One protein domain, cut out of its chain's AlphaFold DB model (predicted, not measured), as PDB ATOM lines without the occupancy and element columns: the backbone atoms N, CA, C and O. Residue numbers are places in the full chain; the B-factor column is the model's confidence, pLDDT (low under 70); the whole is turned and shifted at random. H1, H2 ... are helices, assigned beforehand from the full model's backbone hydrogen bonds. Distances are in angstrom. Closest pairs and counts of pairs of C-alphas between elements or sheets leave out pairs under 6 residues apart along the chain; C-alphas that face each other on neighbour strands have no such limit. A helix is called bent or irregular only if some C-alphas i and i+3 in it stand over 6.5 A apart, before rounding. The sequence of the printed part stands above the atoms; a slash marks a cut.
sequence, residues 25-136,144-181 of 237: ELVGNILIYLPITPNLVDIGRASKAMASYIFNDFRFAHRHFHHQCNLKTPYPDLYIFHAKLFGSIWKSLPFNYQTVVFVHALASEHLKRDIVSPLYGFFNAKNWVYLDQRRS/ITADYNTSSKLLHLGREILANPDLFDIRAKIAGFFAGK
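This is residues 25 to 136 and 144 to 181 of the 237 residues of an uncharacterized protein of Rhizoclosmatium globosum (UniProt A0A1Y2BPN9). Helix H6 runs through the middle of a compact helical body, with H4 crossing it on one side and the helical hairpin of H10 and H11 on another, where H10 crosses H6. H1 and the helical hairpin of H2 and H3 form a group beyond the first end of H6, H5 runs loosely beside H6 in the opposite direction, and the short H7, H8 and H9 follow from the other end of H6. The printed part has 150 residues with eleven named helices, H1 to H11 in order along the chain, and no named strand; the class is all helix. It is compact, with a radius of gyration of the C-alphas of 15.4 A, and its C-alphas span 44 by 40 by 31 A.

H1, residues 25 to 31, begins at C-alpha 25 at (264.348, 164.212, 220.489). H2 is residues 40 to 46 and H3 is residues 48 to 56. H4, residues 58 to 70, is 18.3 A long from first to last C-alpha. H5, residues 78 to 92, is 19.1 A long and irregular: C-alphas 85 and 88 are 7.1 A apart. H6, residues 95 to 107, is 18.4 A long and begins at C-alpha 95 at (277.312, 181.776, 222.690). H7 is residues 109 to 115; it is neither bent nor irregular, but only just: C-alphas 110 and 113 are 6.2 A apart. H8 is residues 119 to 122 and H9 residues 126 to 129. H10, residues 148 to 163, is the longest helix at 22.6 A. H11, residues 170 to 178, is 12.0 A long and ends at C-alpha 178 at (288.866, 187.196, 213.415).

H1 touches H3 about perpendicular, at 73 degrees, with the closest C-alphas those of Gly 28 and Tyr 53, 7.0 A apart. H2 and H3 touch as a helical hairpin, at a tilt of 35.5 degrees that is only just steep, with the C-alphas of Gly 44 and Ala 51 closest at 4.1 A. H3 and H4 touch only at the corner, where the C-alphas of Tyr 53 and Phe 60 are closest at 6.0 A. H3 and H6 touch only at their ends, closest at the C-alphas of Phe 55 and Asn 96, 6.6 A. H4 touches H6 at a steep tilt of 54 degrees, the same way, with the C-alphas of Phe 58 and Asn 96 closest at 5.4 A. H5 is close to H6 but not clearly touching, at a shallow tilt of 27 degrees, opposite ways; their closest C-alphas, of Trp 90 and Gln 98, are 6.8 A apart. H6 and H7 touch only at the corner, closest at the C-alphas of Leu 106 and Lys 112, 6.2 A. H8 and H9 touch no helix. H10 touches H6 with residues 155 to 162 alone, at 70.3 degrees, only just about perpendicular; the C-alphas of Val 103 and Gly 158 are closest at 5.0 A. H10 and H11 touch as a helical hairpin at a shallow tilt of 10 degrees, opposite ways, with the C-alphas of Ile 161 and Ile 170 closest at 6.7 A. In H1, H2, H4, H6, H10 and H11 every O i to N i+4 pair is within hydrogen-bond range. The figures are 4 of 5 in H3, 5 of 11 in H5, with 5 of 12 O i to N i+3 pairs, and 1 of 3 in H7, with 1 of 4; H8 and H9 are too short for an O i to N i+4 pair.

The two C-alphas farthest apart are those of Pro 74 and Lys 181, at 45.7 A. Residues 137 to 143 are cut out, and C-alphas 136 and 144 are 23.0 A apart across the cut, in the link from H9 to H10. Of the links that are printed whole, no link is long. The mean pLDDT of the printed part is 72.1, and 74 residues are under 70: residues 72 to 85, 111 to 136, 144 to 158, 161 to 162 and 165 to 181.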
ATOM      1  N   GLU A  25     265.152 163.545 221.509       94.75
ATOM      2  CA  GLU A  25     264.348 164.212 220.489       94.75
ATOM      3  C   GLU A  25     263.130 164.909 221.098       94.75
ATOM      4  O   GLU A  25     262.816 166.045 220.738       94.75
ATOM      5  N   LEU A  26     262.461 164.257 222.056       95.88
ATOM      6  CA  LEU A  26     261.311 164.840 222.746       95.88
ATOM      7  C   LEU A  26     261.742 165.985 223.658       95.88
ATOM      8  O   LEU A  26     261.052 167.000 223.710       95.88
ATOM      9  N   VAL A  27     262.898 165.868 224.319       95.94
ATOM     10  CA  VAL A  27     263.461 166.969 225.115       95.94
ATOM     11  C   VAL A  27     263.716 168.184 224.224       95.94
ATOM     12  O   VAL A  27     263.251 169.275 224.548       95.94
ATOM     13  N   GLY A  28     264.366 168.003 223.070       95.88
ATOM     14  CA  GLY A  28     264.573 169.081 222.099       95.88
ATOM     15  C   GLY A  28     263.258 169.705 221.615       95.88
ATOM     16  O   GLY A  28     263.128 170.929 221.581       95.88
ATOM     17  N   ASN A  29     262.253 168.880 221.312       96.25
ATOM     18  CA  ASN A  29     260.935 169.355 220.886       96.25
ATOM     19  C   ASN A  29     260.191 170.122 221.982       96.25
ATOM     20  O   ASN A  29     259.449 171.038 221.660       96.25
ATOM     21  N   ILE A  30     260.377 169.787 223.259       96.06
ATOM     22  CA  ILE A  30     259.813 170.559 224.374       96.06
ATOM     23  C   ILE A  30     260.561 171.887 224.523       96.06
ATOM     24  O   ILE A  30     259.937 172.940 224.647       96.06
ATOM     25  N   LEU A  31     261.897 171.851 224.471       96.31
ATOM     26  CA  LEU A  31     262.735 173.038 224.647       96.31
ATOM     27  C   LEU A  31     262.498 174.099 223.562       96.31
ATOM     28  O   LEU A  31     262.655 175.279 223.858       96.31
ATOM     29  N   ILE A  32     262.102 173.716 222.340       96.62
ATOM     30  CA  ILE A  32     261.873 174.665 221.236       96.62
ATOM     31  C   ILE A  32     260.727 175.657 221.509       96.62
ATOM     32  O   ILE A  32     260.701 176.744 220.933       96.62
ATOM     33  N   TYR A  33     259.790 175.293 222.390       94.50
ATOM     34  CA  TYR A  33     258.645 176.130 222.757       94.50
ATOM     35  C   TYR A  33     258.944 177.074 223.928       94.50
ATOM     36  O   TYR A  33     258.119 177.933 224.242       94.50
ATOM     37  N   LEU A  34     260.100 176.945 224.584       93.88
ATOM     38  CA  LEU A  34     260.474 177.834 225.681       93.88
ATOM     39  C   LEU A  34     260.863 179.218 225.148       93.88
ATOM     40  O   LEU A  34     261.514 179.320 224.122       93.88
ATOM     41  N   PRO A  35     260.533 180.318 225.835       92.56
ATOM     42  CA  PRO A  35     260.946 181.633 225.371       92.56
ATOM     43  C   PRO A  35     262.463 181.827 225.540       92.56
ATOM     44  O   PRO A  35     263.045 181.474 226.572       92.56
ATOM     45  N   ILE A  36     263.108 182.461 224.553       91.94
ATOM     46  CA  ILE A  36     264.525 182.853 224.631       91.94
ATOM     47  C   ILE A  36     264.649 184.030 225.603       91.94
ATOM     48  O   ILE A  36     264.439 185.191 225.254       91.94
ATOM     49  N   THR A  37     264.954 183.710 226.857       90.75
ATOM     50  CA  THR A  37     265.071 184.653 227.978       90.75
ATOM     51  C   THR A  37     266.403 184.447 228.702       90.75
ATOM     52  O   THR A  37     267.037 183.405 228.513       90.75
ATOM     53  N   PRO A  38     266.835 185.384 229.569       88.38
ATOM     54  CA  PRO A  38     268.037 185.196 230.391       88.38
ATOM     55  C   PRO A  38     268.040 183.896 231.212       88.38
ATOM     56  O   PRO A  38     269.085 183.278 231.397       88.38
ATOM     57  N   ASN A  39     266.856 183.423 231.617       91.31
ATOM     58  CA  ASN A  39     266.683 182.201 232.407       91.31
ATOM     59  C   ASN A  39     266.943 180.915 231.602       91.31
ATOM     60  O   ASN A  39     266.992 179.828 232.175       91.31
ATOM     61  N   LEU A  40     267.123 180.997 230.277       93.12
ATOM     62  CA  LEU A  40     267.445 179.834 229.446       93.12
ATOM     63  C   LEU A  40     268.770 179.183 229.881       93.12
ATOM     64  O   LEU A  40     268.915 177.962 229.825       93.12
ATOM     65  N   VAL A  41     269.718 179.984 230.378       92.56
ATOM     66  CA  VAL A  41     270.968 179.476 230.961       92.56
ATOM     67  C   VAL A  41     270.698 178.672 232.227       92.56
ATOM     68  O   VAL A  41     271.299 177.616 232.412       92.56
ATOM     69  N   ASP A  42     269.777 179.120 233.077       95.19
ATOM     70  CA  ASP A  42     269.435 178.404 234.307       95.19
ATOM     71  C   ASP A  42     268.761 177.065 234.002       95.19
ATOM     72  O   ASP A  42     269.074 176.063 234.641       95.19
ATOM     73  N   ILE A  43     267.934 177.003 232.953       94.56
ATOM     74  CA  ILE A  43     267.348 175.748 232.451       94.56
ATOM     75  C   ILE A  43     268.448 174.788 231.981       94.56
ATOM     76  O   ILE A  43     268.448 173.611 232.347       94.56
ATOM     77  N   GLY A  44     269.425 175.291 231.222       95.06
ATOM     78  CA  GLY A  44     270.587 174.500 230.821       95.06
ATOM     79  C   GLY A  44     271.408 174.016 232.018       95.06
ATOM     80  O   GLY A  44     271.866 172.879 232.031       95.06
ATOM     81  N   ARG A  45     271.566 174.837 233.060       93.50
ATOM     82  CA  ARG A  45     272.292 174.462 234.286       93.50
ATOM     83  C   ARG A  45     271.531 173.462 235.151       93.50
ATOM     84  O   ARG A  45     272.161 172.627 235.793       93.50
ATOM     85  N   ALA A  46     270.203 173.520 235.153       95.25
ATOM     86  CA  ALA A  46     269.355 172.633 235.942       95.25
ATOM     87  C   ALA A  46     269.355 171.183 235.425       95.25
ATOM     88  O   ALA A  46     269.078 170.261 236.191       95.25
ATOM     89  N   SER A  47     269.663 170.955 234.142       94.62
ATOM     90  CA  SER A  47     269.633 169.619 233.543       94.62
ATOM     91  C   SER A  47     270.743 169.410 232.520       94.62
ATOM     92  O   SER A  47     270.770 170.054 231.473       94.62
ATOM     93  N   LYS A  48     271.603 168.408 232.754       91.81
ATOM     94  CA  LYS A  48     272.673 168.017 231.818       91.81
ATOM     95  C   LYS A  48     272.138 167.640 230.431       91.81
ATOM     96  O   LYS A  48     272.790 167.931 229.433       91.81
ATOM     97  N   ALA A  49     270.952 167.027 230.370       92.00
ATOM     98  CA  ALA A  49     270.304 166.678 229.108       92.00
ATOM     99  C   ALA A  49     269.853 167.922 228.327       92.00
ATOM    100  O   ALA A  49     269.903 167.930 227.105       92.00
ATOM    101  N   MET A  50     269.444 168.993 229.015       95.44
ATOM    102  CA  MET A  50     269.084 170.263 228.373       95.44
ATOM    103  C   MET A  50     270.325 171.097 228.034       95.44
ATOM    104  O   MET A  50     270.356 171.764 227.003       95.44
ATOM    105  N   ALA A  51     271.367 171.021 228.869       95.19
ATOM    106  CA  ALA A  51     272.643 171.706 228.682       95.19
ATOM    107  C   ALA A  51     273.272 171.409 227.314       95.19
ATOM    108  O   ALA A  51     273.761 172.325 226.655       95.19
ATOM    109  N   SER A  52     273.241 170.145 226.868       95.31
ATOM    110  CA  SER A  52     273.797 169.757 225.566       95.31
ATOM    111  C   SER A  52     273.097 170.463 224.409       95.31
ATOM    112  O   SER A  52     273.769 170.920 223.490       95.31
ATOM    113  N   TYR A  53     271.776 170.632 224.484       96.12
ATOM    114  CA  TYR A  53     271.025 171.383 223.480       96.12
ATOM    115  C   TYR A  53     271.292 172.888 223.574       96.12
ATOM    116  O   TYR A  53     271.587 173.535 222.576       96.12
ATOM    117  N   ILE A  54     271.207 173.460 224.777       95.50
ATOM    118  CA  ILE A  54     271.242 174.917 224.970       95.50
ATOM    119  C   ILE A  54     272.646 175.498 224.744       95.50
ATOM    120  O   ILE A  54     272.774 176.563 224.139       95.50
ATOM    121  N   PHE A  55     273.695 174.825 225.219       93.69
ATOM    122  CA  PHE A  55     275.056 175.368 225.192       93.69
ATOM    123  C   PHE A  55     275.908 174.836 224.043       93.69
ATOM    124  O   PHE A  55     276.771 175.566 223.564       93.69
ATOM    125  N   ASN A  56     275.673 173.596 223.599       92.12
ATOM    126  CA  ASN A  56     276.605 172.901 222.705       92.12
ATOM    127  C   ASN A  56     276.031 172.634 221.308       92.12
ATOM    128  O   ASN A  56     276.801 172.515 220.361       92.12
ATOM    129  N   ASP A  57     274.708 172.593 221.147       94.38
ATOM    130  CA  ASP A  57     274.074 172.321 219.856       94.38
ATOM    131  C   ASP A  57     273.680 173.622 219.134       94.38
ATOM    132  O   ASP A  57     272.655 174.254 219.408       94.38
ATOM    133  N   PHE A  58     274.513 174.026 218.173       91.94
ATOM    134  CA  PHE A  58     274.243 175.186 217.323       91.94
ATOM    135  C   PHE A  58     272.985 175.002 216.460       91.94
ATOM    136  O   PHE A  58     272.198 175.939 216.303       91.94
ATOM    137  N   ARG A  59     272.746 173.793 215.935       92.44
ATOM    138  CA  ARG A  59     271.573 173.502 215.096       92.44
ATOM    139  C   ARG A  59     270.293 173.622 215.914       92.44
ATOM    140  O   ARG A  59     269.282 174.117 215.413       92.44
ATOM    141  N   PHE A  60     270.327 173.200 217.176       95.94
ATOM    142  CA  PHE A  60     269.232 173.430 218.111       95.94
ATOM    143  C   PHE A  60     268.997 174.922 218.348       95.94
ATOM    144  O   PHE A  60     267.870 175.370 218.153       95.94
ATOM    145  N   ALA A  61     270.034 175.698 218.686       95.38
ATOM    146  CA  ALA A  61     269.902 177.144 218.883       95.38
ATOM    147  C   ALA A  61     269.292 177.840 217.651       95.38
ATOM    148  O   ALA A  61     268.392 178.667 217.792       95.38
ATOM    149  N   HIS A  62     269.711 177.444 216.443       93.88
ATOM    150  CA  HIS A  62     269.168 177.959 215.188       93.88
ATOM    151  C   HIS A  62     267.683 177.617 215.006       93.88
ATOM    152  O   HIS A  62     266.866 178.507 214.765       93.88
ATOM    153  N   ARG A  63     267.309 176.336 215.156       95.25
ATOM    154  CA  ARG A  63     265.903 175.898 215.062       95.25
ATOM    155  C   ARG A  63     265.031 176.574 216.112       95.25
ATOM    156  O   ARG A  63     263.921 176.985 215.793       95.25
ATOM    157  N   HIS A  64     265.537 176.707 217.334       95.19
ATOM    158  CA  HIS A  64     264.833 177.340 218.436       95.19
ATOM    159  C   HIS A  64     264.600 178.827 218.173       95.19
ATOM    160  O   HIS A  64     263.458 179.274 218.212       95.19
ATOM    161  N   PHE A  65     265.641 179.576 217.803       92.81
ATOM    162  CA  PHE A  65     265.507 180.981 217.416       92.81
ATOM    163  C   PHE A  65     264.510 181.162 216.267       92.81
ATOM    164  O   PHE A  65     263.576 181.950 216.381       92.81
ATOM    165  N   HIS A  66     264.640 180.367 215.202       91.38
ATOM    166  CA  HIS A  66     263.733 180.423 214.060       91.38
ATOM    167  C   HIS A  66     262.283 180.092 214.443       91.38
ATOM    168  O   HIS A  66     261.352 180.745 213.975       91.38
ATOM    169  N   HIS A  67     262.064 179.096 215.304       92.81
ATOM    170  CA  HIS A  67     260.734 178.775 215.815       92.81
ATOM    171  C   HIS A  67     260.140 179.952 216.597       92.81
ATOM    172  O   HIS A  67     259.018 180.360 216.315       92.81
ATOM    173  N   GLN A  68     260.914 180.556 217.501       90.75
ATOM    174  CA  GLN A  68     260.481 181.706 218.299       90.75
ATOM    175  C   GLN A  68     260.162 182.931 217.430       90.75
ATOM    176  O   GLN A  68     259.161 183.602 217.672       90.75
ATOM    177  N   CYS A  69     260.928 183.182 216.364       85.50
ATOM    178  CA  CYS A  69     260.595 184.215 215.376       85.50
ATOM    179  C   CYS A  69     259.276 183.925 214.638       85.50
ATOM    180  O   CYS A  69     258.532 184.847 214.313       85.50
ATOM    181  N   ASN A  70     258.965 182.649 214.389       87.19
ATOM    182  CA  ASN A  70     257.756 182.230 213.676       87.19
ATOM    183  C   ASN A  70     256.516 182.080 214.563       87.19
ATOM    184  O   ASN A  70     255.411 182.013 214.027       87.19
ATOM    185  N   LEU A  71     256.654 182.065 215.892       86.44
ATOM    186  CA  LEU A  71     255.548 181.951 216.854       86.44
ATOM    187  C   LEU A  71     254.639 183.199 216.923       86.44
ATOM    188  O   LEU A  71     253.961 183.401 217.927       86.44
ATOM    189  N   LYS A  72     254.607 184.018 215.856       61.22
ATOM    190  CA  LYS A  72     253.653 185.106 215.577       61.22
ATOM    191  C   LYS A  72     253.092 185.750 216.846       61.22
ATOM    192  O   LYS A  72     251.893 185.685 217.119       61.22
ATOM    193  N   THR A  73     253.951 186.420 217.609       53.81
ATOM    194  CA  THR A  73     253.432 187.509 218.442       53.81
ATOM    195  C   THR A  73     252.907 188.599 217.495       53.81
ATOM    196  O   THR A  73     253.439 188.744 216.392       53.81
ATOM    197  N   PRO A  74     251.870 189.371 217.866       55.62
ATOM    198  CA  PRO A  74     251.277 190.405 217.006       55.62
ATOM    199  C   PRO A  74     252.226 191.573 216.668       55.62
ATOM    200  O   PRO A  74     251.807 192.537 216.037       55.62
ATOM    201  N   TYR A  75     253.497 191.482 217.059       48.06
ATOM    202  CA  TYR A  75     254.563 192.394 216.677       48.06
ATOM    203  C   TYR A  75     255.488 191.666 215.688       48.06
ATOM    204  O   TYR A  75     256.377 190.930 216.115       48.06
ATOM    205  N   PRO A  76     255.274 191.834 214.369       49.06
ATOM    206  CA  PRO A  76     256.076 191.188 213.328       49.06
ATOM    207  C   PRO A  76     257.483 191.783 213.210       49.06
ATOM    208  O   PRO A  76     258.320 191.264 212.474       49.06
ATOM    209  N   ASP A  77     257.763 192.857 213.946       54.94
ATOM    210  CA  ASP A  77     259.072 193.465 213.949       54.94
ATOM    211  C   ASP A  77     260.037 192.644 214.796       54.94
ATOM    212  O   ASP A  77     260.191 192.827 216.010       54.94
ATOM    213  N   LEU A  78     260.779 191.801 214.075       60.09
ATOM    214  CA  LEU A  78     262.117 191.334 214.427       60.09
ATOM    215  C   LEU A  78     262.893 192.440 215.163       60.09
ATOM    216  O   LEU A  78     263.605 192.153 216.113       60.09
ATOM    217  N   TYR A  79     262.697 193.710 214.790       56.88
ATOM    218  CA  TYR A  79     263.266 194.892 215.432       56.88
ATOM    219  C   TYR A  79     263.003 195.002 216.945       56.88
ATOM    220  O   TYR A  79     263.939 195.284 217.683       56.88
ATOM    221  N   ILE A  80     261.791 194.742 217.456       55.94
ATOM    222  CA  ILE A  80     261.519 194.804 218.912       55.94
ATOM    223  C   ILE A  80     262.188 193.632 219.625       55.94
ATOM    224  O   ILE A  80     262.740 193.791 220.719       55.94
ATOM    225  N   PHE A  81     262.155 192.458 218.993       65.06
ATOM    226  CA  PHE A  81     262.861 191.285 219.487       65.06
ATOM    227  C   PHE A  81     264.366 191.568 219.548       65.06
ATOM    228  O   PHE A  81     264.980 191.367 220.589       65.06
ATOM    229  N   HIS A  82     264.934 192.166 218.503       65.00
ATOM    230  CA  HIS A  82     266.332 192.568 218.411       65.00
ATOM    231  C   HIS A  82     266.698 193.680 219.397       65.00
ATOM    232  O   HIS A  82     267.682 193.530 220.107       65.00
ATOM    233  N   ALA A  83     265.914 194.751 219.521       63.88
ATOM    234  CA  ALA A  83     266.189 195.852 220.445       63.88
ATOM    235  C   ALA A  83     266.197 195.379 221.908       63.88
ATOM    236  O   ALA A  83     267.056 195.782 222.692       63.88
ATOM    237  N   LYS A  84     265.283 194.468 222.273       67.12
ATOM    238  CA  LYS A  84     265.295 193.823 223.594       67.12
ATOM    239  C   LYS A  84     266.439 192.823 223.739       67.12
ATOM    240  O   LYS A  84     267.053 192.776 224.806       67.12
ATOM    241  N   LEU A  85     266.737 192.045 222.693       67.31
ATOM    242  CA  LEU A  85     267.839 191.088 222.723       67.31
ATOM    243  C   LEU A  85     269.173 191.797 222.893       67.31
ATOM    244  O   LEU A  85     269.895 191.426 223.801       67.31
ATOM    245  N   PHE A  86     269.477 192.829 222.105       72.25
ATOM    246  CA  PHE A  86     270.751 193.551 222.151       72.25
ATOM    247  C   PHE A  86     270.975 194.337 223.455       72.25
ATOM    248  O   PHE A  86     272.088 194.785 223.697       72.25
ATOM    249  N   GLY A  87     269.970 194.446 224.330       78.62
ATOM    250  CA  GLY A  87     270.107 194.992 225.682       78.62
ATOM    251  C   GLY A  87     270.754 194.024 226.689       78.62
ATOM    252  O   GLY A  87     271.771 193.378 226.434       78.62
ATOM    253  N   SER A  88     270.168 193.923 227.885       78.62
ATOM    254  CA  SER A  88     270.677 193.063 228.969       78.62
ATOM    255  C   SER A  88     270.602 191.568 228.647       78.62
ATOM    256  O   SER A  88     271.413 190.791 229.152       78.62
ATOM    257  N   ILE A  89     269.661 191.167 227.786       83.44
ATOM    258  CA  ILE A  89     269.427 189.766 227.434       83.44
ATOM    259  C   ILE A  89     270.618 189.207 226.650       83.44
ATOM    260  O   ILE A  89     271.059 188.100 226.949       83.44
ATOM    261  N   TRP A  90     271.205 189.976 225.728       87.12
ATOM    262  CA  TRP A  90     272.314 189.547 224.871       87.12
ATOM    263  C   TRP A  90     273.441 188.901 225.668       87.12
ATOM    264  O   TRP A  90     273.834 187.769 225.399       87.12
ATOM    265  N   LYS A  91     273.914 189.606 226.702       86.94
ATOM    266  CA  LYS A  91     275.040 189.179 227.545       86.94
ATOM    267  C   LYS A  91     274.731 187.929 228.370       86.94
ATOM    268  O   LYS A  91     275.655 187.279 228.842       86.94
ATOM    269  N   SER A  92     273.450 187.619 228.564       88.50
ATOM    270  CA  SER A  92     272.998 186.428 229.286       88.50
ATOM    271  C   SER A  92     272.761 185.221 228.382       88.50
ATOM    272  O   SER A  92     272.635 184.114 228.891       88.50
ATOM    273  N   LEU A  93     272.693 185.398 227.059       90.12
ATOM    274  CA  LEU A  93     272.449 184.283 226.151       90.12
ATOM    275  C   LEU A  93     273.697 183.409 225.975       90.12
ATOM    276  O   LEU A  93     274.814 183.929 225.941       90.12
ATOM    277  N   PRO A  94     273.525 182.088 225.786       92.94
ATOM    278  CA  PRO A  94     274.621 181.225 225.369       92.94
ATOM    279  C   PRO A  94     275.251 181.683 224.052       92.94
ATOM    280  O   PRO A  94     274.556 182.168 223.157       92.94
ATOM    281  N   PHE A  95     276.547 181.416 223.889       88.62
ATOM    282  CA  PHE A  95     277.312 181.776 222.690       88.62
ATOM    283  C   PHE A  95     276.654 181.318 221.375       88.62
ATOM    284  O   PHE A  95     276.590 182.075 220.405       88.62
ATOM    285  N   ASN A  96     276.097 180.102 221.342       90.88
ATOM    286  CA  ASN A  96     275.414 179.586 220.152       90.88
ATOM    287  C   ASN A  96     274.194 180.441 219.778       90.88
ATOM    288  O   ASN A  96     273.974 180.716 218.602       90.88
ATOM    289  N   TYR A  97     273.436 180.919 220.767       92.81
ATOM    290  CA  TYR A  97     272.299 181.810 220.530       92.81
ATOM    291  C   TYR A  97     272.757 183.187 220.071       92.81
ATOM    292  O   TYR A  97     272.192 183.717 219.123       92.81
ATOM    293  N   GLN A  98     273.802 183.743 220.689       89.06
ATOM    294  CA  GLN A  98     274.396 185.007 220.244       89.06
ATOM    295  C   GLN A  98     274.815 184.924 218.772       89.06
ATOM    296  O   GLN A  98     274.445 185.775 217.968       89.06
ATOM    297  N   THR A  99     275.497 183.842 218.393       85.00
ATOM    298  CA  THR A  99     275.923 183.605 217.008       85.00
ATOM    299  C   THR A  99     274.731 183.543 216.057       85.00
ATOM    300  O   THR A  99     274.719 184.237 215.044       85.00
ATOM    301  N   VAL A 100     273.700 182.761 216.390       89.25
ATOM    302  CA  VAL A 100     272.489 182.643 215.564       89.25
ATOM    303  C   VAL A 100     271.802 183.995 215.391       89.25
ATOM    304  O   VAL A 100     271.502 184.387 214.266       89.25
ATOM    305  N   VAL A 101     271.583 184.729 216.485       87.56
ATOM    306  CA  VAL A 101     270.937 186.047 216.451       87.56
ATOM    307  C   VAL A 101     271.738 187.001 215.573       87.56
ATOM    308  O   VAL A 101     271.154 187.711 214.761       87.56
ATOM    309  N   PHE A 102     273.065 187.005 215.709       83.56
ATOM    310  CA  PHE A 102     273.947 187.855 214.918       83.56
ATOM    311  C   PHE A 102     273.873 187.537 213.426       83.56
ATOM    312  O   PHE A 102     273.702 188.429 212.601       83.56
ATOM    313  N   VAL A 103     273.952 186.257 213.081       85.06
ATOM    314  CA  VAL A 103     273.893 185.791 211.699       85.06
ATOM    315  C   VAL A 103     272.549 186.152 211.050       85.06
ATOM    316  O   VAL A 103     272.523 186.663 209.930       85.06
ATOM    317  N   HIS A 104     271.434 185.970 211.765       85.69
ATOM    318  CA  HIS A 104     270.106 186.394 211.297       85.69
ATOM    319  C   HIS A 104     269.993 187.916 211.163       85.69
ATOM    320  O   HIS A 104     269.439 188.416 210.186       85.69
ATOM    321  N   ALA A 105     270.567 188.656 212.110       82.81
ATOM    322  CA  ALA A 105     270.596 190.112 212.090       82.81
ATOM    323  C   ALA A 105     271.354 190.646 210.856       82.81
ATOM    324  O   ALA A 105     270.860 191.549 210.183       82.81
ATOM    325  N   LEU A 106     272.492 190.038 210.497       78.06
ATOM    326  CA  LEU A 106     273.244 190.365 209.277       78.06
ATOM    327  C   LEU A 106     272.502 189.989 207.987       78.06
ATOM    328  O   LEU A 106     272.667 190.655 206.963       78.06
ATOM    329  N   ALA A 107     271.703 188.922 208.007       81.56
ATOM    330  CA  ALA A 107     270.928 188.493 206.848       81.56
ATOM    331  C   ALA A 107     269.723 189.408 206.563       81.56
ATOM    332  O   ALA A 107     269.307 189.528 205.410       81.56
ATOM    333  N   SER A 108     269.181 190.076 207.584       81.00
ATOM    334  CA  SER A 108     268.021 190.961 207.459       81.00
ATOM    335  C   SER A 108     268.388 192.302 206.813       81.00
ATOM    336  O   SER A 108     269.042 193.143 207.425       81.00
ATOM    337  N   GLU A 109     267.925 192.538 205.579       76.75
ATOM    338  CA  GLU A 109     268.159 193.792 204.835       76.75
ATOM    339  C   GLU A 109     267.682 195.043 205.593       76.75
ATOM    340  O   GLU A 109     268.319 196.093 205.518       76.75
ATOM    341  N   HIS A 110     266.590 194.925 206.355       70.75
ATOM    342  CA  HIS A 110     266.053 196.018 207.167       70.75
ATOM    343  C   HIS A 110     266.998 196.383 208.305       70.75
ATOM    344  O   HIS A 110     267.268 197.557 208.541       70.75
ATOM    345  N   LEU A 111     267.552 195.367 208.967       66.56
ATOM    346  CA  LEU A 111     268.469 195.591 210.062       66.56
ATOM    347  C   LEU A 111     269.846 196.033 209.574       66.56
ATOM    348  O   LEU A 111     270.481 196.778 210.298       66.56
ATOM    349  N   LYS A 112     270.314 195.691 208.366       66.88
ATOM    350  CA  LYS A 112     271.636 196.148 207.883       66.88
ATOM    351  C   LYS A 112     271.832 197.663 207.983       66.88
ATOM    352  O   LYS A 112     272.926 198.100 208.320       66.88
ATOM    353  N   ARG A 113     270.795 198.465 207.724       64.62
ATOM    354  CA  ARG A 113     270.877 199.933 207.835       64.62
ATOM    355  C   ARG A 113     270.964 200.393 209.291       64.62
ATOM    356  O   ARG A 113     271.795 201.237 209.613       64.62
ATOM    357  N   ASP A 114     270.168 199.773 210.157       58.97
ATOM    358  CA  ASP A 114     270.052 200.123 211.577       58.97
ATOM    359  C   ASP A 114     271.081 199.430 212.471       58.97
ATOM    360  O   ASP A 114     271.203 199.775 213.632       58.97
ATOM    361  N   ILE A 115     271.802 198.435 211.967       55.94
ATOM    362  CA  ILE A 115     272.866 197.697 212.652       55.94
ATOM    363  C   ILE A 115     274.171 198.467 212.497       55.94
ATOM    364  O   ILE A 115     274.873 198.706 213.473       55.94
ATOM    365  N   VAL A 116     274.486 198.932 211.290       54.16
ATOM    366  CA  VAL A 116     275.794 199.535 210.997       54.16
ATOM    367  C   VAL A 116     276.054 200.819 211.811       54.16
ATOM    368  O   VAL A 116     277.212 201.147 212.047       54.16
ATOM    369  N   SER A 117     275.023 201.497 212.336       51.69
ATOM    370  CA  SER A 117     275.184 202.703 213.172       51.69
ATOM    371  C   SER A 117     275.301 202.439 214.697       51.69
ATOM    372  O   SER A 117     276.246 202.942 215.302       51.69
ATOM    373  N   PRO A 118     274.451 201.625 215.359       44.31
ATOM    374  CA  PRO A 118     274.523 201.324 216.797       44.31
ATOM    375  C   PRO A 118     275.433 200.133 217.150       44.31
ATOM    376  O   PRO A 118     275.866 200.017 218.302       44.31
ATOM    377  N   LEU A 119     275.775 199.250 216.196       48.19
ATOM    378  CA  LEU A 119     276.739 198.167 216.445       48.19
ATOM    379  C   LEU A 119     278.148 198.680 216.742       48.19
ATOM    380  O   LEU A 119     278.902 197.967 217.401       48.19
ATOM    381  N   TYR A 120     278.479 199.914 216.350       48.19
ATOM    382  CA  TYR A 120     279.743 200.564 216.709       48.19
ATOM    383  C   TYR A 120     279.992 200.580 218.229       48.19
ATOM    384  O   TYR A 120     281.136 200.474 218.666       48.19
ATOM    385  N   GLY A 121     278.933 200.650 219.048       51.12
ATOM    386  CA  GLY A 121     279.040 200.553 220.508       51.12
ATOM    387  C   GLY A 121     278.838 199.137 221.064       51.12
ATOM    388  O   GLY A 121     279.510 198.741 222.016       51.12
ATOM    389  N   PHE A 122     277.915 198.359 220.487       47.41
ATOM    390  CA  PHE A 122     277.516 197.050 221.031       47.41
ATOM    391  C   PHE A 122     278.453 195.895 220.646       47.41
ATOM    392  O   PHE A 122     278.685 194.999 221.462       47.41
ATOM    393  N   PHE A 123     279.022 195.932 219.441       51.22
ATOM    394  CA  PHE A 123     279.888 194.894 218.872       51.22
ATOM    395  C   PHE A 123     281.360 195.288 218.918       51.22
ATOM    396  O   PHE A 123     282.142 194.959 218.029       51.22
ATOM    397  N   ASN A 124     281.767 195.954 219.997       53.16
ATOM    398  CA  ASN A 124     283.175 195.961 220.354       53.16
ATOM    399  C   ASN A 124     283.598 194.490 220.530       53.16
ATOM    400  O   ASN A 124     283.079 193.810 221.420       53.16
ATOM    401  N   ALA A 125     284.482 193.988 219.662       44.91
ATOM    402  CA  ALA A 125     284.932 192.592 219.634       44.91
ATOM    403  C   ALA A 125     285.418 192.100 221.010       44.91
ATOM    404  O   ALA A 125     285.276 190.920 221.335       44.91
ATOM    405  N   LYS A 126     285.859 193.022 221.881       46.31
ATOM    406  CA  LYS A 126     286.134 192.755 223.297       46.31
ATOM    407  C   LYS A 126     284.958 192.074 224.014       46.31
ATOM    408  O   LYS A 126     285.184 191.114 224.734       46.31
ATOM    409  N   ASN A 127     283.703 192.474 223.790       46.16
ATOM    410  CA  ASN A 127     282.536 191.852 224.438       46.16
ATOM    411  C   ASN A 127     282.258 190.415 223.963       46.16
ATOM    412  O   ASN A 127     281.605 189.665 224.685       46.16
ATOM    413  N   TRP A 128     282.724 190.041 222.769       44.28
ATOM    414  CA  TRP A 128     282.573 188.692 222.216       44.28
ATOM    415  C   TRP A 128     283.678 187.758 222.710       44.28
ATOM    416  O   TRP A 128     283.387 186.654 223.163       44.28
ATOM    417  N   VAL A 129     284.929 188.228 222.695       42.19
ATOM    418  CA  VAL A 129     286.095 187.457 223.157       42.19
ATOM    419  C   VAL A 129     286.077 187.267 224.685       42.19
ATOM    420  O   VAL A 129     286.437 186.203 225.179       42.19
ATOM    421  N   TYR A 130     285.540 188.224 225.459       43.12
ATOM    422  CA  TYR A 130     285.468 188.127 226.928       43.12
ATOM    423  C   TYR A 130     284.450 187.115 227.482       43.12
ATOM    424  O   TYR A 130     284.532 186.761 228.662       43.12
ATOM    425  N   LEU A 131     283.462 186.668 226.697       41.53
ATOM    426  CA  LEU A 131     282.388 185.807 227.216       41.53
ATOM    427  C   LEU A 131     282.812 184.343 227.406       41.53
ATOM    428  O   LEU A 131     282.202 183.657 228.225       41.53
ATOM    429  N   ASP A 132     283.885 183.897 226.746       40.97
ATOM    430  CA  ASP A 132     284.485 182.573 226.977       40.97
ATOM    431  C   ASP A 132     285.544 182.603 228.108       40.97
ATOM    432  O   ASP A 132     285.826 181.595 228.752       40.97
ATOM    433  N   GLN A 133     286.076 183.790 228.433       38.28
ATOM    434  CA  GLN A 133     287.252 183.979 229.295       38.28
ATOM    435  C   GLN A 133     286.969 184.511 230.711       38.28
ATOM    436  O   GLN A 133     287.896 184.897 231.428       38.28
ATOM    437  N   ARG A 134     285.721 184.457 231.206       39.62
ATOM    438  CA  ARG A 134     285.445 184.644 232.647       39.62
ATOM    439  C   ARG A 134     285.932 183.443 233.472       39.62
ATOM    440  O   ARG A 134     285.147 182.701 234.060       39.62
ATOM    441  N   ARG A 135     287.255 183.307 233.570       46.94
ATOM    442  CA  ARG A 135     287.940 182.721 234.725       46.94
ATOM    443  C   ARG A 135     288.914 183.673 235.427       46.94
ATOM    444  O   ARG A 135     289.238 183.351 236.564       46.94
ATOM    445  N   SER A 136     289.328 184.842 234.907       34.91
ATOM    446  CA  SER A 136     290.192 185.768 235.688       34.91
ATOM    447  C   SER A 136     290.236 187.235 235.182       34.91
ATOM    448  O   SER A 136     290.778 187.482 234.117       34.91
ATOM    449  N   ILE A 144     287.504 199.841 218.705       33.84
ATOM    450  CA  ILE A 144     287.973 199.469 217.358       33.84
ATOM    451  C   ILE A 144     286.785 199.646 216.414       33.84
ATOM    452  O   ILE A 144     285.693 199.149 216.695       33.84
ATOM    453  N   THR A 145     286.989 200.359 215.312       34.19
ATOM    454  CA  THR A 145     285.982 200.596 214.277       34.19
ATOM    455  C   THR A 145     286.145 199.551 213.169       34.19
ATOM    456  O   THR A 145     287.251 199.286 212.702       34.19
ATOM    457  N   ALA A 146     285.056 198.888 212.772       37.97
ATOM    458  CA  ALA A 146     285.086 197.954 211.647       37.97
ATOM    459  C   ALA A 146     284.905 198.732 210.334       37.97
ATOM    460  O   ALA A 146     283.938 199.484 210.188       37.97
ATOM    461  N   ASP A 147     285.817 198.542 209.377       48.22
ATOM    462  CA  ASP A 147     285.686 199.110 208.033       48.22
ATOM    463  C   ASP A 147     284.608 198.373 207.193       48.22
ATOM    464  O   ASP A 147     284.079 197.313 207.562       48.22
ATOM    465  N   TYR A 148     284.244 198.958 206.047       42.31
ATOM    466  CA  TYR A 148     283.244 198.409 205.118       42.31
ATOM    467  C   TYR A 148     283.615 197.002 204.607       42.31
ATOM    468  O   TYR A 148     282.737 196.153 204.418       42.31
ATOM    469  N   ASN A 149     284.912 196.717 204.445       50.19
ATOM    470  CA  ASN A 149     285.395 195.417 203.986       50.19
ATOM    471  C   ASN A 149     285.167 194.333 205.044       50.19
ATOM    472  O   ASN A 149     284.705 193.242 204.704       50.19
ATOM    473  N   THR A 150     285.403 194.628 206.322       57.16
ATOM    474  CA  THR A 150     285.111 193.707 207.430       57.16
ATOM    475  C   THR A 150     283.622 193.383 207.509       57.16
ATOM    476  O   THR A 150     283.250 192.217 207.641       57.16
ATOM    477  N   SER A 151     282.756 194.385 207.335       53.12
ATOM    478  CA  SER A 151     281.300 194.184 207.327       53.12
ATOM    479  C   SER A 151     280.847 193.285 206.172       53.12
ATOM    480  O   SER A 151     280.059 192.361 206.377       53.12
ATOM    481  N   SER A 152     281.384 193.495 204.965       58.81
ATOM    482  CA  SER A 152     281.059 192.674 203.792       58.81
ATOM    483  C   SER A 152     281.539 191.225 203.946       58.81
ATOM    484  O   SER A 152     280.806 190.289 203.613       58.81
ATOM    485  N   LYS A 153     282.737 191.010 204.509       63.84
ATOM    486  CA  LYS A 153     283.258 189.661 204.766       63.84
ATOM    487  C   LYS A 153     282.477 188.951 205.890       63.84
ATOM    488  O   LYS A 153     282.179 187.768 205.743       63.84
ATOM    489  N   LEU A 154     282.074 189.655 206.958       61.34
ATOM    490  CA  LEU A 154     281.191 189.114 208.011       61.34
ATOM    491  C   LEU A 154     279.840 188.682 207.443       61.34
ATOM    492  O   LEU A 154     279.314 187.631 207.803       61.34
ATOM    493  N   LEU A 155     279.281 189.482 206.535       63.81
ATOM    494  CA  LEU A 155     278.015 189.176 205.881       63.81
ATOM    495  C   LEU A 155     278.125 187.932 204.995       63.81
ATOM    496  O   LEU A 155     277.221 187.095 204.982       63.81
ATOM    497  N   HIS A 156     279.240 187.794 204.275       69.00
ATOM    498  CA  HIS A 156     279.503 186.617 203.458       69.00
ATOM    499  C   HIS A 156     279.684 185.362 204.317       69.00
ATOM    500  O   HIS A 156     279.090 184.330 204.000       69.00
ATOM    501  N   LEU A 157     280.423 185.472 205.425       69.19
ATOM    502  CA  LEU A 157     280.588 184.400 206.401       69.19
ATOM    503  C   LEU A 157     279.242 184.004 207.020       69.19
ATOM    504  O   LEU A 157     278.905 182.826 207.058       69.19
ATOM    505  N   GLY A 158     278.431 184.977 207.442       67.88
ATOM    506  CA  GLY A 158     277.093 184.730 207.977       67.88
ATOM    507  C   GLY A 158     276.191 183.998 206.981       67.88
ATOM    508  O   GLY A 158     275.534 183.025 207.345       67.88
ATOM    509  N   ARG A 159     276.208 184.398 205.703       71.88
ATOM    510  CA  ARG A 159     275.482 183.697 204.628       71.88
ATOM    511  C   ARG A 159     275.986 182.273 204.416       71.88
ATOM    512  O   ARG A 159     275.175 181.374 204.224       71.88
ATOM    513  N   GLU A 160     277.296 182.060 204.465       73.12
ATOM    514  CA  GLU A 160     277.893 180.732 204.315       73.12
ATOM    515  C   GLU A 160     277.521 179.803 205.485       73.12
ATOM    516  O   GLU A 160     277.183 178.640 205.262       73.12
ATOM    517  N   ILE A 161     277.505 180.338 206.711       69.44
ATOM    518  CA  ILE A 161     277.057 179.640 207.925       69.44
ATOM    519  C   ILE A 161     275.567 179.278 207.831       69.44
ATOM    520  O   ILE A 161     275.189 178.162 208.178       69.44
ATOM    521  N   LEU A 162     274.717 180.188 207.338       68.94
ATOM    522  CA  LEU A 162     273.286 179.912 207.129       68.94
ATOM    523  C   LEU A 162     273.039 178.869 206.043       68.94
ATOM    524  O   LEU A 162     272.137 178.047 206.186       68.94
ATOM    525  N   ALA A 163     273.814 178.913 204.958       74.94
ATOM    526  CA  ALA A 163     273.693 177.964 203.859       74.94
ATOM    527  C   ALA A 163     274.138 176.551 204.269       74.94
ATOM    528  O   ALA A 163     273.634 175.574 203.721       74.94
ATOM    529  N   ASN A 164     275.052 176.441 205.238       74.62
ATOM    530  CA  ASN A 164     275.640 175.179 205.673       74.62
ATOM    531  C   ASN A 164     275.704 175.095 207.212       74.62
ATOM    532  O   ASN A 164     276.792 175.151 207.791       74.62
ATOM    533  N   PRO A 165     274.565 174.910 207.905       61.03
ATOM    534  CA  PRO A 165     274.518 174.809 209.371       61.03
ATOM    535  C   PRO A 165     275.231 173.559 209.917       61.03
ATOM    536  O   PRO A 165     275.439 173.424 211.125       61.03
ATOM    537  N   ASP A 166     275.602 172.639 209.026       62.22
ATOM    538  CA  ASP A 166     276.347 171.427 209.327       62.22
ATOM    539  C   ASP A 166     277.856 171.654 209.426       62.22
ATOM    540  O   ASP A 166     278.565 170.725 209.818       62.22
ATOM    541  N   LEU A 167     278.350 172.862 209.118       58.31
ATOM    542  CA  LEU A 167     279.756 173.191 209.299       58.31
ATOM    543  C   LEU A 167     280.114 173.074 210.784       58.31
ATOM    544  O   LEU A 167     279.877 173.970 211.591       58.31
ATOM    545  N   PHE A 168     280.747 171.958 211.130       51.03
ATOM    546  CA  PHE A 168     281.321 171.691 212.449       51.03
ATOM    547  C   PHE A 168     282.356 172.755 212.859       51.03
ATOM    548  O   PHE A 168     282.733 172.848 214.022       51.03
ATOM    549  N   ASP A 169     282.752 173.604 211.911       66.00
ATOM    550  CA  ASP A 169     283.788 174.599 212.072       66.00
ATOM    551  C   ASP A 169     283.299 176.050 212.011       66.00
ATOM    552  O   ASP A 169     284.040 176.953 211.650       66.00
ATOM    553  N   ILE A 170     282.041 176.322 212.374       57.75
ATOM    554  CA  ILE A 170     281.570 177.712 212.534       57.75
ATOM    555  C   ILE A 170     282.452 178.453 213.547       57.75
ATOM    556  O   ILE A 170     282.771 179.620 213.349       57.75
ATOM    557  N   ARG A 171     282.906 177.764 214.603       54.00
ATOM    558  CA  ARG A 171     283.830 178.334 215.586       54.00
ATOM    559  C   ARG A 171     285.206 178.630 215.000       54.00
ATOM    560  O   ARG A 171     285.631 179.760 215.197       54.00
ATOM    561  N   ALA A 172     285.879 177.725 214.275       57.78
ATOM    562  CA  ALA A 172     287.178 178.082 213.695       57.78
ATOM    563  C   ALA A 172     287.074 178.904 212.409       57.78
ATOM    564  O   ALA A 172     288.035 179.571 212.064       57.78
ATOM    565  N   LYS A 173     285.914 178.987 211.750       60.62
ATOM    566  CA  LYS A 173     285.670 179.994 210.709       60.62
ATOM    567  C   LYS A 173     285.411 181.377 211.276       60.62
ATOM    568  O   LYS A 173     285.905 182.339 210.714       60.62
ATOM    569  N   ILE A 174     284.660 181.504 212.369       58.97
ATOM    570  CA  ILE A 174     284.507 182.785 213.071       58.97
ATOM    571  C   ILE A 174     285.848 183.174 213.698       58.97
ATOM    572  O   ILE A 174     286.302 184.296 213.504       58.97
ATOM    573  N   ALA A 175     286.523 182.246 214.378       56.78
ATOM    574  CA  ALA A 175     287.852 182.485 214.923       56.78
ATOM    575  C   ALA A 175     288.855 182.780 213.808       56.78
ATOM    576  O   ALA A 175     289.572 183.748 213.929       56.78
ATOM    577  N   GLY A 176     288.846 182.040 212.700       59.06
ATOM    578  CA  GLY A 176     289.684 182.245 211.514       59.06
ATOM    579  C   GLY A 176     289.324 183.490 210.706       59.06
ATOM    580  O   GLY A 176     290.167 184.034 210.012       59.06
ATOM    581  N   PHE A 177     288.096 183.989 210.818       58.47
ATOM    582  CA  PHE A 177     287.695 185.294 210.306       58.47
ATOM    583  C   PHE A 177     288.295 186.416 211.153       58.47
ATOM    584  O   PHE A 177     288.834 187.377 210.611       58.47
ATOM    585  N   PHE A 178     288.224 186.277 212.479       54.41
ATOM    586  CA  PHE A 178     288.866 187.196 213.415       54.41
ATOM    587  C   PHE A 178     290.395 187.026 213.468       54.41
ATOM    588  O   PHE A 178     291.084 187.965 213.846       54.41
ATOM    589  N   ALA A 179     290.916 185.867 213.062       51.53
ATOM    590  CA  ALA A 179     292.335 185.505 213.023       51.53
ATOM    591  C   ALA A 179     292.918 185.520 211.602       51.53
ATOM    592  O   ALA A 179     294.075 185.160 211.406       51.53
ATOM    593  N   GLY A 180     292.139 185.905 210.589       49.53
ATOM    594  CA  GLY A 180     292.652 186.038 209.233       49.53
ATOM    595  C   GLY A 180     293.697 187.140 209.234       49.53
ATOM    596  O   GLY A 180     293.336 188.237 209.651       49.53
ATOM    597  N   LYS A 181     294.940 186.814 208.815       53.91
ATOM    598  CA  LYS A 181     296.143 187.679 208.779       53.91
ATOM    599  C   LYS A 181     295.897 188.980 209.534       53.91
ATOM    600  O   LYS A 181     295.488 189.982 208.937       53.91
TER     601      LYS A 181